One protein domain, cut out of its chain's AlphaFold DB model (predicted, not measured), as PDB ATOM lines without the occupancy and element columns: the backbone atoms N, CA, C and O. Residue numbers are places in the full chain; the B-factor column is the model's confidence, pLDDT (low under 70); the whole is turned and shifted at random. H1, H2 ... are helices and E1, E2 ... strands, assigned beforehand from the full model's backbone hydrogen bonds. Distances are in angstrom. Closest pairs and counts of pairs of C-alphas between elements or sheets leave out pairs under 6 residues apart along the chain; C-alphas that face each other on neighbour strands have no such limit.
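Overview. This is residues 648 to 767 of the 909 residues of a protein of Noviherbaspirillum denitrificans (UniProt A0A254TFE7). A strongly twisted sheet of five strands, E4, E3, E2, E6 and E7, makes one end of an elongated body, and a two-strand ribbon of E1 and E5 reaches from near it toward the other end. There the small helices H1 and H2 sit on either side of E5, and the loop of residues 705 to 710 sticks out free. The printed part has 120 residues with two named helices and seven named strands, in the order E1 E2 E3 E4 E5 H1 H2 E6 E7; both sheets are antiparallel. The class is mostly strand, with under half of the residues in named elements. The whole is compact, with a radius of gyration of the C-alphas of 15.3 A and spans of 50 by 30 by 23 A.

Along the chain. Begin in the large sheet at C-alpha 660, (19.347, -10.270, 24.400), where E2 starts; it runs over residues 660 to 666, 17.1 A. E3 is residues 672 to 676 and E4 is residues 685 to 688. Next find E6, residues 740 to 747, 22.9 A long, and E7, residues 757 to 762, 16.9 A long, ending at C-alpha 762, (4.500, -10.167, 8.390). Outside this sheet, E1, residues 648 to 652, begins at (-7.603, -8.186, 21.028). E5, residues 697 to 704, spans 17.9 A and bends by 77 degrees at residue 700. H1 is residues 713 to 716 and H2 is residues 729 to 733.

Arrangement. In the large sheet E4 and E7 are the edge strands. E2, E3 and E4 form a meander, each strand the antiparallel neighbour of the one before. Look for N 665 and O 673, 2.8 A apart, between E2 and E3, and for N 687 and O 674, 2.8 A, between E3 and E4. E2 and E6 have N 664 and O 744 at 2.9 A; the hairpin E6 and E7 has N 743 and O 759 at 2.8 A. E1 and E5 are antiparallel at 164 degrees, with N 650 and O 698 at 3.0 A. E1 and E4 are only just apart, their closest C-alphas 8.2 A from each other. The closest C-alphas of E5 and H1 are those of Ser 702 and Pro 713, 6.2 A; those of E5 and H2 are Arg 701 and Asp 729, 7.9 A. Neither helix is on the large sheet. H2 has its O i to N i+4 pair within hydrogen-bond range; H1 is too short for one.

Size, cuts and confidence. The C-alphas farthest apart, those of Thr 708 and Gly 749, are 50.4 A apart, while those of Thr 648 and Ala 767, the first and last printed, are 6.1 A apart. The printed part has no cut. The link from H1 to H2 is long, with 12 residues. Mean pLDDT of the printed part is 91.9, and residue 680 is under 70.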
ATOM      1  N   THR A 648      -8.181  -7.910  22.340       97.69
ATOM      2  CA  THR A 648      -7.603  -8.186  21.028       97.69
ATOM      3  C   THR A 648      -6.293  -7.423  20.861       97.69
ATOM      4  O   THR A 648      -6.130  -6.326  21.407       97.69
ATOM      5  N   GLY A 649      -5.331  -8.005  20.151       97.19
ATOM      6  CA  GLY A 649      -4.033  -7.393  19.901       97.19
ATOM      7  C   GLY A 649      -3.010  -8.380  19.358       97.19
ATOM      8  O   GLY A 649      -3.344  -9.181  18.491       97.19
ATOM      9  N   TYR A 650      -1.769  -8.313  19.846       97.44
ATOM     10  CA  TYR A 650      -0.660  -9.095  19.290       97.44
ATOM     11  C   TYR A 650       0.256  -9.673  20.370       97.44
ATOM     12  O   TYR A 650       0.609  -8.979  21.324       97.44
ATOM     13  N   THR A 651       0.661 -10.931  20.209       95.88
ATOM     14  CA  THR A 651       1.732 -11.554  20.997       95.88
ATOM     15  C   THR A 651       3.067 -11.438  20.279       95.88
ATOM     16  O   THR A 651       3.140 -11.572  19.057       95.88
ATOM     17  N   PHE A 652       4.134 -11.203  21.047       96.19
ATOM     18  CA  PHE A 652       5.504 -11.174  20.537       96.19
ATOM     19  C   PHE A 652       6.291 -12.381  21.049       96.19
ATOM     20  O   PHE A 652       6.591 -12.498  22.237       96.19
ATOM     21  N   ASN A 653       6.615 -13.298  20.144       92.06
ATOM     22  CA  ASN A 653       7.205 -14.597  20.462       92.06
ATOM     23  C   ASN A 653       8.724 -14.540  20.279       92.06
ATOM     24  O   ASN A 653       9.248 -14.967  19.253       92.06
ATOM     25  N   VAL A 654       9.417 -13.940  21.251       93.75
ATOM     26  CA  VAL A 654      10.884 -13.876  21.311       93.75
ATOM     27  C   VAL A 654      11.345 -14.685  22.518       93.75
ATOM     28  O   VAL A 654      11.071 -14.289  23.652       93.75
ATOM     29  N   ALA A 655      12.047 -15.797  22.288       89.31
ATOM     30  CA  ALA A 655      12.560 -16.643  23.365       89.31
ATOM     31  C   ALA A 655      13.451 -15.869  24.352       89.31
ATOM     32  O   ALA A 655      14.292 -15.056  23.963       89.31
ATOM     33  N   ASN A 656      13.298 -16.161  25.643       87.00
ATOM     34  CA  ASN A 656      14.093 -15.552  26.703       87.00
ATOM     35  C   ASN A 656      15.318 -16.409  27.052       87.00
ATOM     36  O   ASN A 656      15.375 -17.060  28.092       87.00
ATOM     37  N   ASP A 657      16.303 -16.425  26.159       83.62
ATOM     38  CA  ASP A 657      17.497 -17.279  26.269       83.62
ATOM     39  C   ASP A 657      18.695 -16.611  26.976       83.62
ATOM     40  O   ASP A 657      19.787 -17.177  27.040       83.62
ATOM     41  N   GLY A 658      18.511 -15.390  27.489       83.19
ATOM     42  CA  GLY A 658      19.540 -14.613  28.186       83.19
ATOM     43  C   GLY A 658      20.585 -13.937  27.287       83.19
ATOM     44  O   GLY A 658      21.497 -13.290  27.812       83.19
ATOM     45  N   THR A 659      20.474 -14.050  25.956       87.50
ATOM     46  CA  THR A 659      21.432 -13.452  25.003       87.50
ATOM     47  C   THR A 659      21.123 -11.991  24.656       87.50
ATOM     48  O   THR A 659      22.028 -11.214  24.332       87.50
ATOM     49  N   LEU A 660      19.853 -11.596  24.754       91.38
ATOM     50  CA  LEU A 660      19.347 -10.270  24.400       91.38
ATOM     51  C   LEU A 660      19.219  -9.371  25.640       91.38
ATOM     52  O   LEU A 660      18.881  -9.837  26.722       91.38
ATOM     53  N   SER A 661      19.486  -8.070  25.482       91.06
ATOM     54  CA  SER A 661      19.172  -7.053  26.500       91.06
ATOM     55  C   SER A 661      17.768  -6.489  26.307       91.06
ATOM     56  O   SER A 661      17.015  -6.355  27.271       91.06
ATOM     57  N   LYS A 662      17.410  -6.173  25.060       94.44
ATOM     58  CA  LYS A 662      16.076  -5.719  24.671       94.44
ATOM     59  C   LYS A 662      15.798  -5.992  23.197       94.44
ATOM     60  O   LYS A 662      16.719  -6.111  22.387       94.44
ATOM     61  N   VAL A 663      14.517  -5.996  22.847       97.38
ATOM     62  CA  VAL A 663      14.054  -5.925  21.457       97.38
ATOM     63  C   VAL A 663      13.059  -4.782  21.338       97.38
ATOM     64  O   VAL A 663      12.125  -4.698  22.131       97.38
ATOM     65  N   VAL A 664      13.257  -3.890  20.369       97.44
ATOM     66  CA  VAL A 664      12.305  -2.815  20.068       97.44
ATOM     67  C   VAL A 664      11.461  -3.240  18.875       97.44
ATOM     68  O   VAL A 664      11.972  -3.450  17.778       97.44
ATOM     69  N   VAL A 665      10.162  -3.384  19.101       97.50
ATOM     70  CA  VAL A 665       9.179  -3.768  18.091       97.50
ATOM     71  C   VAL A 665       8.470  -2.516  17.593       97.50
ATOM     72  O   VAL A 665       7.889  -1.784  18.387       97.50
ATOM     73  N   THR A 666       8.499  -2.271  16.285       96.56
ATOM     74  CA  THR A 666       7.742  -1.196  15.628       96.56
ATOM     75  C   THR A 666       6.512  -1.782  14.942       96.56
ATOM     76  O   THR A 666       6.631  -2.711  14.136       96.56
ATOM     77  N   SER A 667       5.341  -1.240  15.268       94.56
ATOM     78  CA  SER A 667       4.054  -1.628  14.699       94.56
ATOM     79  C   SER A 667       3.892  -1.160  13.248       94.56
ATOM     80  O   SER A 667       4.617  -0.269  12.797       94.56
ATOM     81  N   PRO A 668       2.881  -1.676  12.528       93.12
ATOM     82  CA  PRO A 668       2.545  -1.225  11.179       93.12
ATOM     83  C   PRO A 668       2.175   0.262  11.106       93.12
ATOM     84  O   PRO A 668       2.315   0.882  10.056       93.12
ATOM     85  N   THR A 669       1.727   0.841  12.223       89.12
ATOM     86  CA  THR A 669       1.385   2.264  12.363       89.12
ATOM     87  C   THR A 669       2.558   3.120  12.859       89.12
ATOM     88  O   THR A 669       2.396   4.319  13.063       89.12
ATOM     89  N   GLY A 670       3.742   2.526  13.064       91.56
ATOM     90  CA  GLY A 670       4.959   3.218  13.503       91.56
ATOM     91  C   GLY A 670       5.141   3.323  15.022       91.56
ATOM     92  O   GLY A 670       6.134   3.885  15.481       91.56
ATOM     93  N   GLN A 671       4.225   2.770  15.819       93.44
ATOM     94  CA  GLN A 671       4.315   2.786  17.280       93.44
ATOM     95  C   GLN A 671       5.362   1.785  17.780       93.44
ATOM     96  O   GLN A 671       5.434   0.665  17.283       93.44
ATOM     97  N   GLN A 672       6.156   2.163  18.783       95.44
ATOM     98  CA  GLN A 672       7.226   1.315  19.312       95.44
ATOM     99  C   GLN A 672       6.896   0.712  20.679       95.44
ATOM    100  O   GLN A 672       6.357   1.383  21.557       95.44
ATOM    101  N   PHE A 673       7.299  -0.543  20.866       95.94
ATOM    102  CA  PHE A 673       7.174  -1.305  22.104       95.94
ATOM    103  C   PHE A 673       8.508  -1.974  22.427       95.94
ATOM    104  O   PHE A 673       9.208  -2.427  21.529       95.94
ATOM    105  N   THR A 674       8.880  -2.039  23.704       96.81
ATOM    106  CA  THR A 674      10.141  -2.670  24.126       96.81
ATOM    107  C   THR A 674       9.855  -3.989  24.829       96.81
ATOM    108  O   THR A 674       9.030  -4.027  25.737       96.81
ATOM    109  N   LEU A 675      10.554  -5.046  24.423       96.94
ATOM    110  CA  LEU A 675      10.619  -6.330  25.111       96.94
ATOM    111  C   LEU A 675      11.908  -6.408  25.934       96.94
ATOM    112  O   LEU A 675      12.972  -6.023  25.445       96.94
ATOM    113  N   LEU A 676      11.815  -6.931  27.153       94.25
ATOM    114  CA  LEU A 676      12.911  -7.115  28.104       94.25
ATOM    115  C   LEU A 676      12.947  -8.568  28.594       94.25
ATOM    116  O   LEU A 676      11.928  -9.259  28.612       94.25
ATOM    117  N   SER A 677      14.125  -9.048  28.990       87.69
ATOM    118  CA  SER A 677      14.255 -10.365  29.624       87.69
ATOM    119  C   SER A 677      13.637 -10.365  31.023       87.69
ATOM    120  O   SER A 677      13.835  -9.420  31.785       87.69
ATOM    121  N   ASN A 678      12.940 -11.449  31.374       79.94
ATOM    122  CA  ASN A 678      12.319 -11.639  32.685       79.94
ATOM    123  C   ASN A 678      12.605 -13.046  33.232       79.94
ATOM    124  O   ASN A 678      12.298 -14.034  32.573       79.94
ATOM    125  N   SER A 679      13.200 -13.173  34.416       72.88
ATOM    126  CA  SER A 679      13.468 -14.493  35.008       72.88
ATOM    127  C   SER A 679      12.166 -15.272  35.231       72.88
ATOM    128  O   SER A 679      11.209 -14.706  35.749       72.88
ATOM    129  N   GLY A 680      12.138 -16.555  34.857       67.62
ATOM    130  CA  GLY A 680      10.962 -17.424  35.018       67.62
ATOM    131  C   GLY A 680       9.945 -17.369  33.871       67.62
ATOM    132  O   GLY A 680       8.961 -18.096  33.911       67.62
ATOM    133  N   SER A 681      10.169 -16.552  32.832       77.06
ATOM    134  CA  SER A 681       9.320 -16.516  31.629       77.06
ATOM    135  C   SER A 681      10.007 -17.156  30.424       77.06
ATOM    136  O   SER A 681      11.158 -16.831  30.123       77.06
ATOM    137  N   SER A 682       9.268 -17.983  29.676       80.06
ATOM    138  CA  SER A 682       9.749 -18.621  28.435       80.06
ATOM    139  C   SER A 682      10.032 -17.624  27.294       80.06
ATOM    140  O   SER A 682      10.898 -17.855  26.448       80.06
ATOM    141  N   ASN A 683       9.316 -16.494  27.270       88.38
ATOM    142  CA  ASN A 683       9.479 -15.413  26.293       88.38
ATOM    143  C   ASN A 683       9.907 -14.110  26.978       88.38
ATOM    144  O   ASN A 683       9.593 -13.885  28.148       88.38
ATOM    145  N   MET A 684      10.597 -13.237  26.240       92.62
ATOM    146  CA  MET A 684      10.813 -11.853  26.662       92.62
ATOM    147  C   MET A 684       9.457 -11.149  26.809       92.62
ATOM    148  O   MET A 684       8.535 -11.392  26.028       92.62
ATOM    149  N   THR A 685       9.332 -10.265  27.795       92.56
ATOM    150  CA  THR A 685       8.063  -9.617  28.147       92.56
ATOM    151  C   THR A 685       8.078  -8.133  27.809       92.56
ATOM    152  O   THR A 685       9.126  -7.494  27.749       92.56
ATOM    153  N   LEU A 686       6.900  -7.565  27.560       95.44
ATOM    154  CA  LEU A 686       6.735  -6.144  27.267       95.44
ATOM    155  C   LEU A 686       7.138  -5.288  28.469       95.44
ATOM    156  O   LEU A 686       6.893  -5.672  29.608       95.44
ATOM    157  N   ALA A 687       7.726  -4.121  28.228       93.94
ATOM    158  CA  ALA A 687       8.130  -3.205  29.283       93.94
ATOM    159  C   ALA A 687       6.964  -2.322  29.764       93.94
ATOM    160  O   ALA A 687       6.232  -1.754  28.954       93.94
ATOM    161  N   ILE A 688       6.853  -2.130  31.080       89.94
ATOM    162  CA  ILE A 688       6.007  -1.113  31.722       89.94
ATOM    163  C   ILE A 688       6.937  -0.183  32.497       89.94
ATOM    164  O   ILE A 688       7.693  -0.636  33.353       89.94
ATOM    165  N   ASN A 689       6.914   1.117  32.191       87.44
ATOM    166  CA  ASN A 689       7.772   2.121  32.839       87.44
ATOM    167  C   ASN A 689       9.273   1.742  32.855       87.44
ATOM    168  O   ASN A 689       9.987   2.039  33.808       87.44
ATOM    169  N   GLY A 690       9.749   1.062  31.803       87.25
ATOM    170  CA  GLY A 690      11.146   0.632  31.662       87.25
ATOM    171  C   GLY A 690      11.519  -0.675  32.375       87.25
ATOM    172  O   GLY A 690      12.672  -1.087  32.284       87.25
ATOM    173  N   LEU A 691      10.573  -1.343  33.040       89.88
ATOM    174  CA  LEU A 691      10.772  -2.631  33.713       89.88
ATOM    175  C   LEU A 691      10.033  -3.759  32.975       89.88
ATOM    176  O   LEU A 691       8.995  -3.486  32.367       89.88
ATOM    177  N   PRO A 692      10.526  -5.014  33.000       88.56
ATOM    178  CA  PRO A 692       9.819  -6.142  32.393       88.56
ATOM    179  C   PRO A 692       8.450  -6.352  33.059       88.56
ATOM    180  O   PRO A 692       8.339  -6.348  34.284       88.56
ATOM    181  N   SER A 693       7.404  -6.540  32.253       89.12
ATOM    182  CA  SER A 693       6.084  -6.983  32.726       89.12
ATOM    183  C   SER A 693       6.009  -8.512  32.827       89.12
ATOM    184  O   SER A 693       6.985  -9.212  32.557       89.12
ATOM    185  N   GLY A 694       4.832  -9.047  33.165       81.50
ATOM    186  CA  GLY A 694       4.550 -10.487  33.143       81.50
ATOM    187  C   GLY A 694       3.963 -11.011  31.827       81.50
ATOM    188  O   GLY A 694       3.451 -12.124  31.799       81.50
ATOM    189  N   THR A 695       3.943 -10.223  30.744       88.19
ATOM    190  CA  THR A 695       3.262 -10.631  29.505       88.19
ATOM    191  C   THR A 695       3.989 -10.186  28.242       88.19
ATOM    192  O   THR A 695       4.592  -9.118  28.185       88.19
ATOM    193  N   ASN A 696       3.893 -10.998  27.193       92.94
ATOM    194  CA  ASN A 696       4.287 -10.647  25.830       92.94
ATOM    195  C   ASN A 696       3.079 -10.304  24.933       92.94
ATOM    196  O   ASN A 696       3.249 -10.128  23.728       92.94
ATOM    197  N   PHE A 697       1.869 -10.220  25.503       95.06
ATOM    198  CA  PHE A 697       0.641  -9.852  24.800       95.06
ATOM    199  C   PHE A 697       0.365  -8.352  24.941       95.06
ATOM    200  O   PHE A 697       0.016  -7.866  26.020       95.06
ATOM    201  N   LEU A 698       0.475  -7.634  23.826       96.44
ATOM    202  CA  LEU A 698       0.049  -6.249  23.697       96.44
ATOM    203  C   LEU A 698      -1.455  -6.204  23.414       96.44
ATOM    204  O   LEU A 698      -1.893  -6.545  22.312       96.44
ATOM    205  N   ARG A 699      -2.244  -5.740  24.389       96.81
ATOM    206  CA  ARG A 699      -3.692  -5.536  24.227       96.81
ATOM    207  C   ARG A 699      -3.947  -4.231  23.494       96.81
ATOM    208  O   ARG A 699      -3.792  -3.153  24.058       96.81
ATOM    209  N   MET A 700      -4.347  -4.333  22.236       95.81
ATOM    210  CA  MET A 700      -4.656  -3.180  21.394       95.81
ATOM    211  C   MET A 700      -6.004  -2.559  21.765       95.81
ATOM    212  O   MET A 700      -6.147  -1.339  21.740       95.81
ATOM    213  N   ARG A 701      -6.973  -3.394  22.155       95.69
ATOM    214  CA  ARG A 701      -8.285  -2.964  22.642       95.69
ATOM    215  C   ARG A 701      -8.881  -4.000  23.585       95.69
ATOM    216  O   ARG A 701      -8.741  -5.202  23.344       95.69
ATOM    217  N   SER A 702      -9.588  -3.525  24.610       96.19
ATOM    218  CA  SER A 702     -10.284  -4.370  25.580       96.19
ATOM    219  C   SER A 702     -11.615  -3.752  25.996       96.19
ATOM    220  O   SER A 702     -11.687  -2.545  26.218       96.19
ATOM    221  N   VAL A 703     -12.668  -4.565  26.094       95.50
ATOM    222  CA  VAL A 703     -14.033  -4.114  26.419       95.50
ATOM    223  C   VAL A 703     -14.720  -5.158  27.292       95.50
ATOM    224  O   VAL A 703     -14.693  -6.347  26.961       95.50
ATOM    225  N   TYR A 704     -15.356  -4.725  28.386       96.44
ATOM    226  CA  TYR A 704     -16.143  -5.616  29.238       96.44
ATOM    227  C   TYR A 704     -17.239  -6.340  28.442       96.44
ATOM    228  O   TYR A 704     -17.855  -5.800  27.520       96.44
ATOM    229  N   ALA A 705     -17.444  -7.615  28.770       94.62
ATOM    230  CA  ALA A 705     -18.463  -8.453  28.158       94.62
ATOM    231  C   ALA A 705     -19.863  -8.034  28.623       94.62
ATOM    232  O   ALA A 705     -20.797  -8.029  27.821       94.62
ATOM    233  N   SER A 706     -19.999  -7.638  29.893       92.75
ATOM    234  CA  SER A 706     -21.246  -7.081  30.411       92.75
ATOM    235  C   SER A 706     -21.498  -5.683  29.849       92.75
ATOM    236  O   SER A 706     -20.692  -4.774  30.042       92.75
ATOM    237  N   ALA A 707     -22.665  -5.486  29.237       88.38
ATOM    238  CA  ALA A 707     -23.099  -4.177  28.750       88.38
ATOM    239  C   ALA A 707     -23.320  -3.149  29.878       88.38
ATOM    240  O   ALA A 707     -23.350  -1.950  29.613       88.38
ATOM    241  N   THR A 708     -23.475  -3.594  31.131       90.88
ATOM    242  CA  THR A 708     -23.646  -2.696  32.286       90.88
ATOM    243  C   THR A 708     -22.324  -2.152  32.821       90.88
ATOM    244  O   THR A 708     -22.332  -1.169  33.560       90.88
ATOM    245  N   ASN A 709     -21.190  -2.757  32.453       91.19
ATOM    246  CA  ASN A 709     -19.869  -2.301  32.864       91.19
ATOM    247  C   ASN A 709     -19.226  -1.469  31.746       91.19
ATOM    248  O   ASN A 709     -18.646  -2.000  30.802       91.19
ATOM    249  N   THR A 710     -19.333  -0.145  31.857       86.44
ATOM    250  CA  THR A 710     -18.799   0.814  30.873       86.44
ATOM    251  C   THR A 710     -17.365   1.262  31.173       86.44
ATOM    252  O   THR A 710     -16.848   2.158  30.504       86.44
ATOM    253  N   GLY A 711     -16.715   0.665  32.178       89.06
ATOM    254  CA  GLY A 711     -15.336   0.977  32.539       89.06
ATOM    255  C   GLY A 711     -14.319   0.550  31.475       89.06
ATOM    256  O   GLY A 711     -14.633  -0.149  30.512       89.06
ATOM    257  N   ASN A 712     -13.057   0.931  31.680       90.19
ATOM    258  CA  ASN A 712     -11.947   0.499  30.833       90.19
ATOM    259  C   ASN A 712     -11.139  -0.606  31.542       90.19
ATOM    260  O   ASN A 712     -10.580  -0.343  32.608       90.19
ATOM    261  N   PRO A 713     -11.008  -1.818  30.974       93.69
ATOM    262  CA  PRO A 713     -10.162  -2.862  31.555       93.69
ATOM    263  C   PRO A 713      -8.719  -2.408  31.840       93.69
ATOM    264  O   PRO A 713      -8.135  -2.804  32.847       93.69
ATOM    265  N   ALA A 714      -8.166  -1.501  31.024       91.38
ATOM    266  CA  ALA A 714      -6.810  -0.981  31.208       91.38
ATOM    267  C   ALA A 714      -6.616  -0.206  32.522       91.38
ATOM    268  O   ALA A 714      -5.510  -0.170  33.058       91.38
ATOM    269  N   THR A 715      -7.673   0.404  33.069       89.56
ATOM    270  CA  THR A 715      -7.583   1.117  34.352       89.56
ATOM    271  C   THR A 715      -7.668   0.178  35.552       89.56
ATOM    272  O   THR A 715      -7.120   0.504  36.606       89.56
ATOM    273  N   ALA A 716      -8.326  -0.975  35.386       88.81
ATOM    274  CA  ALA A 716      -8.474  -1.995  36.423       88.81
ATOM    275  C   ALA A 716      -7.256  -2.936  36.503       88.81
ATOM    276  O   ALA A 716      -6.908  -3.407  37.582       88.81
ATOM    277  N   GLU A 717      -6.551  -3.173  35.391       90.12
ATOM    278  CA  GLU A 717      -5.456  -4.154  35.311       90.12
ATOM    279  C   GLU A 717      -4.084  -3.534  35.030       90.12
ATOM    280  O   GLU A 717      -3.444  -3.787  34.013       90.12
ATOM    281  N   LYS A 718      -3.575  -2.747  35.980       86.31
ATOM    282  CA  LYS A 718      -2.323  -1.979  35.819       86.31
ATOM    283  C   LYS A 718      -1.046  -2.818  35.647       86.31
ATOM    284  O   LYS A 718       0.000  -2.263  35.328       86.31
ATOM    285  N   HIS A 719      -1.110  -4.125  35.895       83.44
ATOM    286  CA  HIS A 719       0.022  -5.049  35.763       83.44
ATOM    287  C   HIS A 719       0.116  -5.698  34.367       83.44
ATOM    288  O   HIS A 719       1.104  -6.371  34.068       83.44
ATOM    289  N   LEU A 720      -0.897  -5.506  33.513       90.50
ATOM    290  CA  LEU A 720      -0.916  -5.963  32.124       90.50
ATOM    291  C   LEU A 720      -0.530  -4.823  31.172       90.50
ATOM    292  O   LEU A 720      -0.565  -3.647  31.529       90.50
ATOM    293  N   VAL A 721      -0.178  -5.176  29.934       94.12
ATOM    294  CA  VAL A 721       0.209  -4.198  28.909       94.12
ATOM    295  C   VAL A 721      -0.942  -3.950  27.940       94.12
ATOM    296  O   VAL A 721      -1.388  -4.853  27.227       94.12
ATOM    297  N   PHE A 722      -1.389  -2.697  27.910       94.19
ATOM    298  CA  PHE A 722      -2.378  -2.169  26.975       94.19
ATOM    299  C   PHE A 722      -1.717  -1.148  26.053       94.19
ATOM    300  O   PHE A 722      -0.718  -0.526  26.418       94.19
ATOM    301  N   ASN A 723      -2.272  -0.970  24.856       92.38
ATOM    302  CA  ASN A 723      -1.821   0.081  23.960       92.38
ATOM    303  C   ASN A 723      -2.015   1.443  24.657       92.38
ATOM    304  O   ASN A 723      -3.122   1.730  25.120       92.38
ATOM    305  N   PRO A 724      -0.964   2.279  24.764       84.44
ATOM    306  CA  PRO A 724      -1.073   3.590  25.400       84.44
ATOM    307  C   PRO A 724      -2.048   4.519  24.668       84.44
ATOM    308  O   PRO A 724      -2.612   5.420  25.287       84.44
ATOM    309  N   THR A 725      -2.277   4.296  23.372       85.12
ATOM    310  CA  THR A 725      -3.335   4.957  22.609       85.12
ATOM    311  C   THR A 725      -4.548   4.038  22.555       85.12
ATOM    312  O   THR A 725      -4.479   2.934  22.018       85.12
ATOM    313  N   ALA A 726      -5.672   4.494  23.108       81.31
ATOM    314  CA  ALA A 726      -6.920   3.742  23.072       81.31
ATOM    315  C   ALA A 726      -7.428   3.625  21.625       81.31
ATOM    316  O   ALA A 726      -7.860   4.617  21.041       81.31
ATOM    317  N   LEU A 727      -7.381   2.416  21.061       92.00
ATOM    318  CA  LEU A 727      -7.864   2.135  19.709       92.00
ATOM    319  C   LEU A 727      -9.347   1.772  19.705       92.00
ATOM    320  O   LEU A 727      -9.853   1.134  20.635       92.00
ATOM    321  N   THR A 728     -10.040   2.146  18.634       94.56
ATOM    322  CA  THR A 728     -11.419   1.754  18.325       94.56
ATOM    323  C   THR A 728     -11.472   0.470  17.493       94.56
ATOM    324  O   THR A 728     -10.457  -0.005  16.986       94.56
ATOM    325  N   ASP A 729     -12.667  -0.104  17.326       95.62
ATOM    326  CA  ASP A 729     -12.867  -1.220  16.392       95.62
ATOM    327  C   ASP A 729     -12.532  -0.813  14.948       95.62
ATOM    328  O   ASP A 729     -11.937  -1.601  14.220       95.62
ATOM    329  N   ALA A 730     -12.831   0.432  14.557       95.25
ATOM    330  CA  ALA A 730     -12.496   0.957  13.235       95.25
ATOM    331  C   ALA A 730     -10.976   1.046  13.014       95.25
ATOM    332  O   ALA A 730     -10.498   0.670  11.946       95.25
ATOM    333  N   ASP A 731     -10.213   1.457  14.033       95.12
ATOM    334  CA  ASP A 731      -8.747   1.511  13.948       95.12
ATOM    335  C   ASP A 731      -8.140   0.116  13.764       95.12
ATOM    336  O   ASP A 731      -7.191  -0.054  13.003       95.12
ATOM    337  N   LEU A 732      -8.698  -0.902  14.431       95.44
ATOM    338  CA  LEU A 732      -8.264  -2.292  14.260       95.44
ATOM    339  C   LEU A 732      -8.597  -2.829  12.868       95.44
ATOM    340  O   LEU A 732      -7.776  -3.524  12.274       95.44
ATOM    341  N   VAL A 733      -9.782  -2.502  12.345       96.38
ATOM    342  CA  VAL A 733     -10.206  -2.900  10.996       96.38
ATOM    343  C   VAL A 733      -9.328  -2.257   9.920       96.38
ATOM    344  O   VAL A 733      -9.056  -2.910   8.917       96.38
ATOM    345  N   ALA A 734      -8.840  -1.035  10.153       95.06
ATOM    346  CA  ALA A 734      -7.967  -0.303   9.236       95.06
ATOM    347  C   ALA A 734      -6.527  -0.851   9.151       95.06
ATOM    348  O   ALA A 734      -5.780  -0.478   8.248       95.06
ATOM    349  N   ILE A 735      -6.106  -1.729  10.072       95.12
ATOM    350  CA  ILE A 735      -4.813  -2.424   9.969       95.12
ATOM    351  C   ILE A 735      -4.949  -3.514   8.896       95.12
ATOM    352  O   ILE A 735      -5.851  -4.333   9.011       95.12
ATOM    353  N   PRO A 736      -4.091  -3.583   7.868       95.19
ATOM    354  CA  PRO A 736      -4.148  -4.666   6.882       95.19
ATOM    355  C   PRO A 736      -3.926  -6.075   7.462       95.19
ATOM    356  O   PRO A 736      -3.208  -6.251   8.446       95.19
ATOM    357  N   GLN A 737      -4.470  -7.123   6.827       92.75
ATOM    358  CA  GLN A 737      -4.316  -8.507   7.317       92.75
ATOM    359  C   GLN A 737      -2.844  -8.951   7.382       92.75
ATOM    360  O   GLN A 737      -2.395  -9.515   8.382       92.75
ATOM    361  N   GLN A 738      -2.078  -8.666   6.326       92.25
ATOM    362  CA  GLN A 738      -0.671  -9.064   6.201       92.25
ATOM    363  C   GLN A 738       0.310  -7.943   6.546       92.25
ATOM    364  O   GLN A 738       1.288  -7.702   5.836       92.25
ATOM    365  N   SER A 739       0.019  -7.217   7.622       93.88
ATOM    366  CA  SER A 739       0.831  -6.088   8.045       93.88
ATOM    367  C   SER A 739       2.236  -6.468   8.506       93.88
ATOM    368  O   SER A 739       2.485  -7.520   9.101       93.88
ATOM    369  N   THR A 740       3.152  -5.539   8.264       94.25
ATOM    370  CA  THR A 740       4.583  -5.692   8.512       94.25
ATOM    371  C   THR A 740       4.995  -5.082   9.850       94.25
ATOM    372  O   THR A 740       4.671  -3.926  10.126       94.25
ATOM    373  N   TRP A 741       5.754  -5.842  10.642       96.44
ATOM    374  CA  TRP A 741       6.307  -5.468  11.945       96.44
ATOM    375  C   TRP A 741       7.832  -5.544  11.931       96.44
ATOM    376  O   TRP A 741       8.402  -6.549  11.496       96.44
ATOM    377  N   LYS A 742       8.499  -4.518  12.463       96.81
ATOM    378  CA  LYS A 742       9.968  -4.434  12.505       96.81
ATOM    379  C   LYS A 742      10.491  -4.724  13.909       96.81
ATOM    380  O   LYS A 742       9.966  -4.176  14.872       96.81
ATOM    381  N   PHE A 743      11.520  -5.558  14.021       97.88
ATOM    382  CA  PHE A 743      12.142  -5.962  15.281       97.88
ATOM    383  C   PHE A 743      13.618  -5.567  15.270       97.88
ATOM    384  O   PHE A 743      14.403  -6.116  14.496       97.88
ATOM    385  N   ASP A 744      13.988  -4.645  16.152       97.56
ATOM    386  CA  ASP A 744      15.351  -4.159  16.349       97.56
ATOM    387  C   ASP A 744      15.951  -4.832  17.598       97.56
ATOM    388  O   ASP A 744      15.510  -4.599  18.726       97.56
ATOM    389  N   TYR A 745      16.940  -5.706  17.396       97.31
ATOM    390  CA  TYR A 745      17.530  -6.559  18.431       97.31
ATOM    391  C   TYR A 745      18.783  -5.930  19.034       97.31
ATOM    392  O   TYR A 745      19.695  -5.532  18.309       97.31
ATOM    393  N   TYR A 746      18.871  -5.923  20.363       96.62
ATOM    394  CA  TYR A 746      20.030  -5.439  21.106       96.62
ATOM    395  C   TYR A 746      20.574  -6.573  21.975       96.62
ATOM    396  O   TYR A 746      19.887  -7.088  22.857       96.62
ATOM    397  N   LEU A 747      21.817  -6.979  21.726       95.06
ATOM    398  CA  LEU A 747      22.500  -8.006  22.507       95.06
ATOM    399  C   LEU A 747      22.812  -7.511  23.922       95.06
ATOM    400  O   LEU A 747      22.896  -6.305  24.187       95.06
ATOM    401  N   LYS A 748      23.024  -8.448  24.846       91.31
ATOM    402  CA  LYS A 748      23.571  -8.130  26.168       91.31
ATOM    403  C   LYS A 748      24.944  -7.462  26.014       91.31
ATOM    404  O   LYS A 748      25.818  -7.984  25.331       91.31
ATOM    405  N   GLY A 749      25.118  -6.290  26.627       88.56
ATOM    406  CA  GLY A 749      26.328  -5.465  26.495       88.56
ATOM    407  C   GLY A 749      26.268  -4.389  25.403       88.56
ATOM    408  O   GLY A 749      27.134  -3.520  25.384       88.56
ATOM    409  N   ASN A 750      25.244  -4.377  24.538       91.44
ATOM    410  CA  ASN A 750      25.011  -3.240  23.645       91.44
ATOM    411  C   ASN A 750      24.375  -2.076  24.429       91.44
ATOM    412  O   ASN A 750      23.202  -2.134  24.792       91.44
ATOM    413  N   THR A 751      25.154  -1.023  24.688       86.50
ATOM    414  CA  THR A 751      24.706   0.208  25.367       86.50
ATOM    415  C   THR A 751      24.381   1.355  24.402       86.50
ATOM    416  O   THR A 751      24.057   2.453  24.846       86.50
ATOM    417  N   GLY A 752      24.509   1.133  23.089       88.88
ATOM    418  CA  GLY A 752      24.244   2.127  22.051       88.88
ATOM    419  C   GLY A 752      22.775   2.182  21.615       88.88
ATOM    420  O   GLY A 752      21.916   1.446  22.099       88.88
ATOM    421  N   THR A 753      22.480   3.068  20.660       89.94
ATOM    422  CA  THR A 753      21.147   3.201  20.040       89.94
ATOM    423  C   THR A 753      20.987   2.362  18.769       89.94
ATOM    424  O   THR A 753      19.861   2.082  18.362       89.94
ATOM    425  N   THR A 754      22.089   1.904  18.172       96.25
ATOM    426  CA  THR A 754      22.091   1.068  16.966       96.25
ATOM    427  C   THR A 754      21.796  -0.400  17.307       96.25
ATOM    428  O   THR A 754      22.495  -0.972  18.154       96.25
ATOM    429  N   PRO A 755      20.797  -1.032  16.666       96.94
ATOM    430  CA  PRO A 755      20.520  -2.450  16.874       96.94
ATOM    431  C   PRO A 755      21.629  -3.337  16.294       96.94
ATOM    432  O   PRO A 755      22.271  -2.998  15.302       96.94
ATOM    433  N   ASN A 756      21.839  -4.508  16.898       97.06
ATOM    434  CA  ASN A 756      22.745  -5.541  16.388       97.06
ATOM    435  C   ASN A 756      22.176  -6.263  15.160       97.06
ATOM    436  O   ASN A 756      22.938  -6.780  14.348       97.06
ATOM    437  N   ALA A 757      20.850  -6.333  15.048       96.19
ATOM    438  CA  ALA A 757      20.156  -6.790  13.853       96.19
ATOM    439  C   ALA A 757      18.752  -6.197  13.798       96.19
ATOM    440  O   ALA A 757      18.118  -5.990  14.833       96.19
ATOM    441  N   THR A 758      18.257  -6.019  12.580       95.75
ATOM    442  CA  THR A 758      16.864  -5.681  12.298       95.75
ATOM    443  C   THR A 758      16.257  -6.831  11.508       95.75
ATOM    444  O   THR A 758      16.839  -7.283  10.522       95.75
ATOM    445  N   GLN A 759      15.116  -7.345  11.963       95.12
ATOM    446  CA  GLN A 759      14.378  -8.409  11.281       95.12
ATOM    447  C   GLN A 759      12.915  -8.008  11.152       95.12
ATOM    448  O   GLN A 759      12.364  -7.346  12.031       95.12
ATOM    449  N   THR A 760      12.275  -8.447  10.075       94.38
ATOM    450  CA  THR A 760      10.908  -8.035   9.760       94.38
ATOM    451  C   THR A 760       9.983  -9.239   9.669       94.38
ATOM    452  O   THR A 760      10.326 -10.259   9.063       94.38
ATOM    453  N   TYR A 761       8.802  -9.130  10.269       93.50
ATOM    454  CA  TYR A 761       7.801 -10.189  10.317       93.50
ATOM    455  C   TYR A 761       6.476  -9.670   9.773       93.50
ATOM    456  O   TYR A 761       6.029  -8.588  10.144       93.50
ATOM    457  N   LYS A 762       5.845 -10.449   8.895       91.19
ATOM    458  CA  LYS A 762       4.500 -10.167   8.390       91.19
ATOM    459  C   LYS A 762       3.511 -11.091   9.079       91.19
ATOM    460  O   LYS A 762       3.753 -12.297   9.145       91.19
ATOM    461  N   THR A 763       2.421 -10.532   9.589       92.00
ATOM    462  CA  THR A 763       1.301 -11.338  10.081       92.00
ATOM    463  C   THR A 763       0.606 -12.025   8.906       92.00
ATOM    464  O   THR A 763       0.697 -11.566   7.770       92.00
ATOM    465  N   LEU A 764      -0.085 -13.139   9.151       88.00
ATOM    466  CA  LEU A 764      -0.980 -13.728   8.143       88.00
ATOM    467  C   LEU A 764      -2.368 -13.086   8.189       88.00
ATOM    468  O   LEU A 764      -3.020 -12.946   7.154       88.00
ATOM    469  N   ALA A 765      -2.777 -12.659   9.380       92.50
ATOM    470  CA  ALA A 765      -3.991 -11.907   9.609       92.50
ATOM    471  C   ALA A 765      -3.806 -10.853  10.701       92.50
ATOM    472  O   ALA A 765      -2.980 -10.994  11.608       92.50
ATOM    473  N   ARG A 766      -4.639  -9.813  10.628       95.38
ATOM    474  CA  ARG A 766      -4.736  -8.792  11.670       95.38
ATOM    475  C   ARG A 766      -5.470  -9.330  12.894       95.38
ATOM    476  O   ARG A 766      -6.252 -10.285  12.799       95.38
ATOM    477  N   ALA A 767      -5.273  -8.643  14.011       96.75
ATOM    478  CA  ALA A 767      -6.132  -8.751  15.181       96.75
ATOM    479  C   ALA A 767      -7.583  -8.380  14.818       96.75
ATOM    480  O   ALA A 767      -7.837  -7.370  14.155       96.75
TER     481      ALA A 767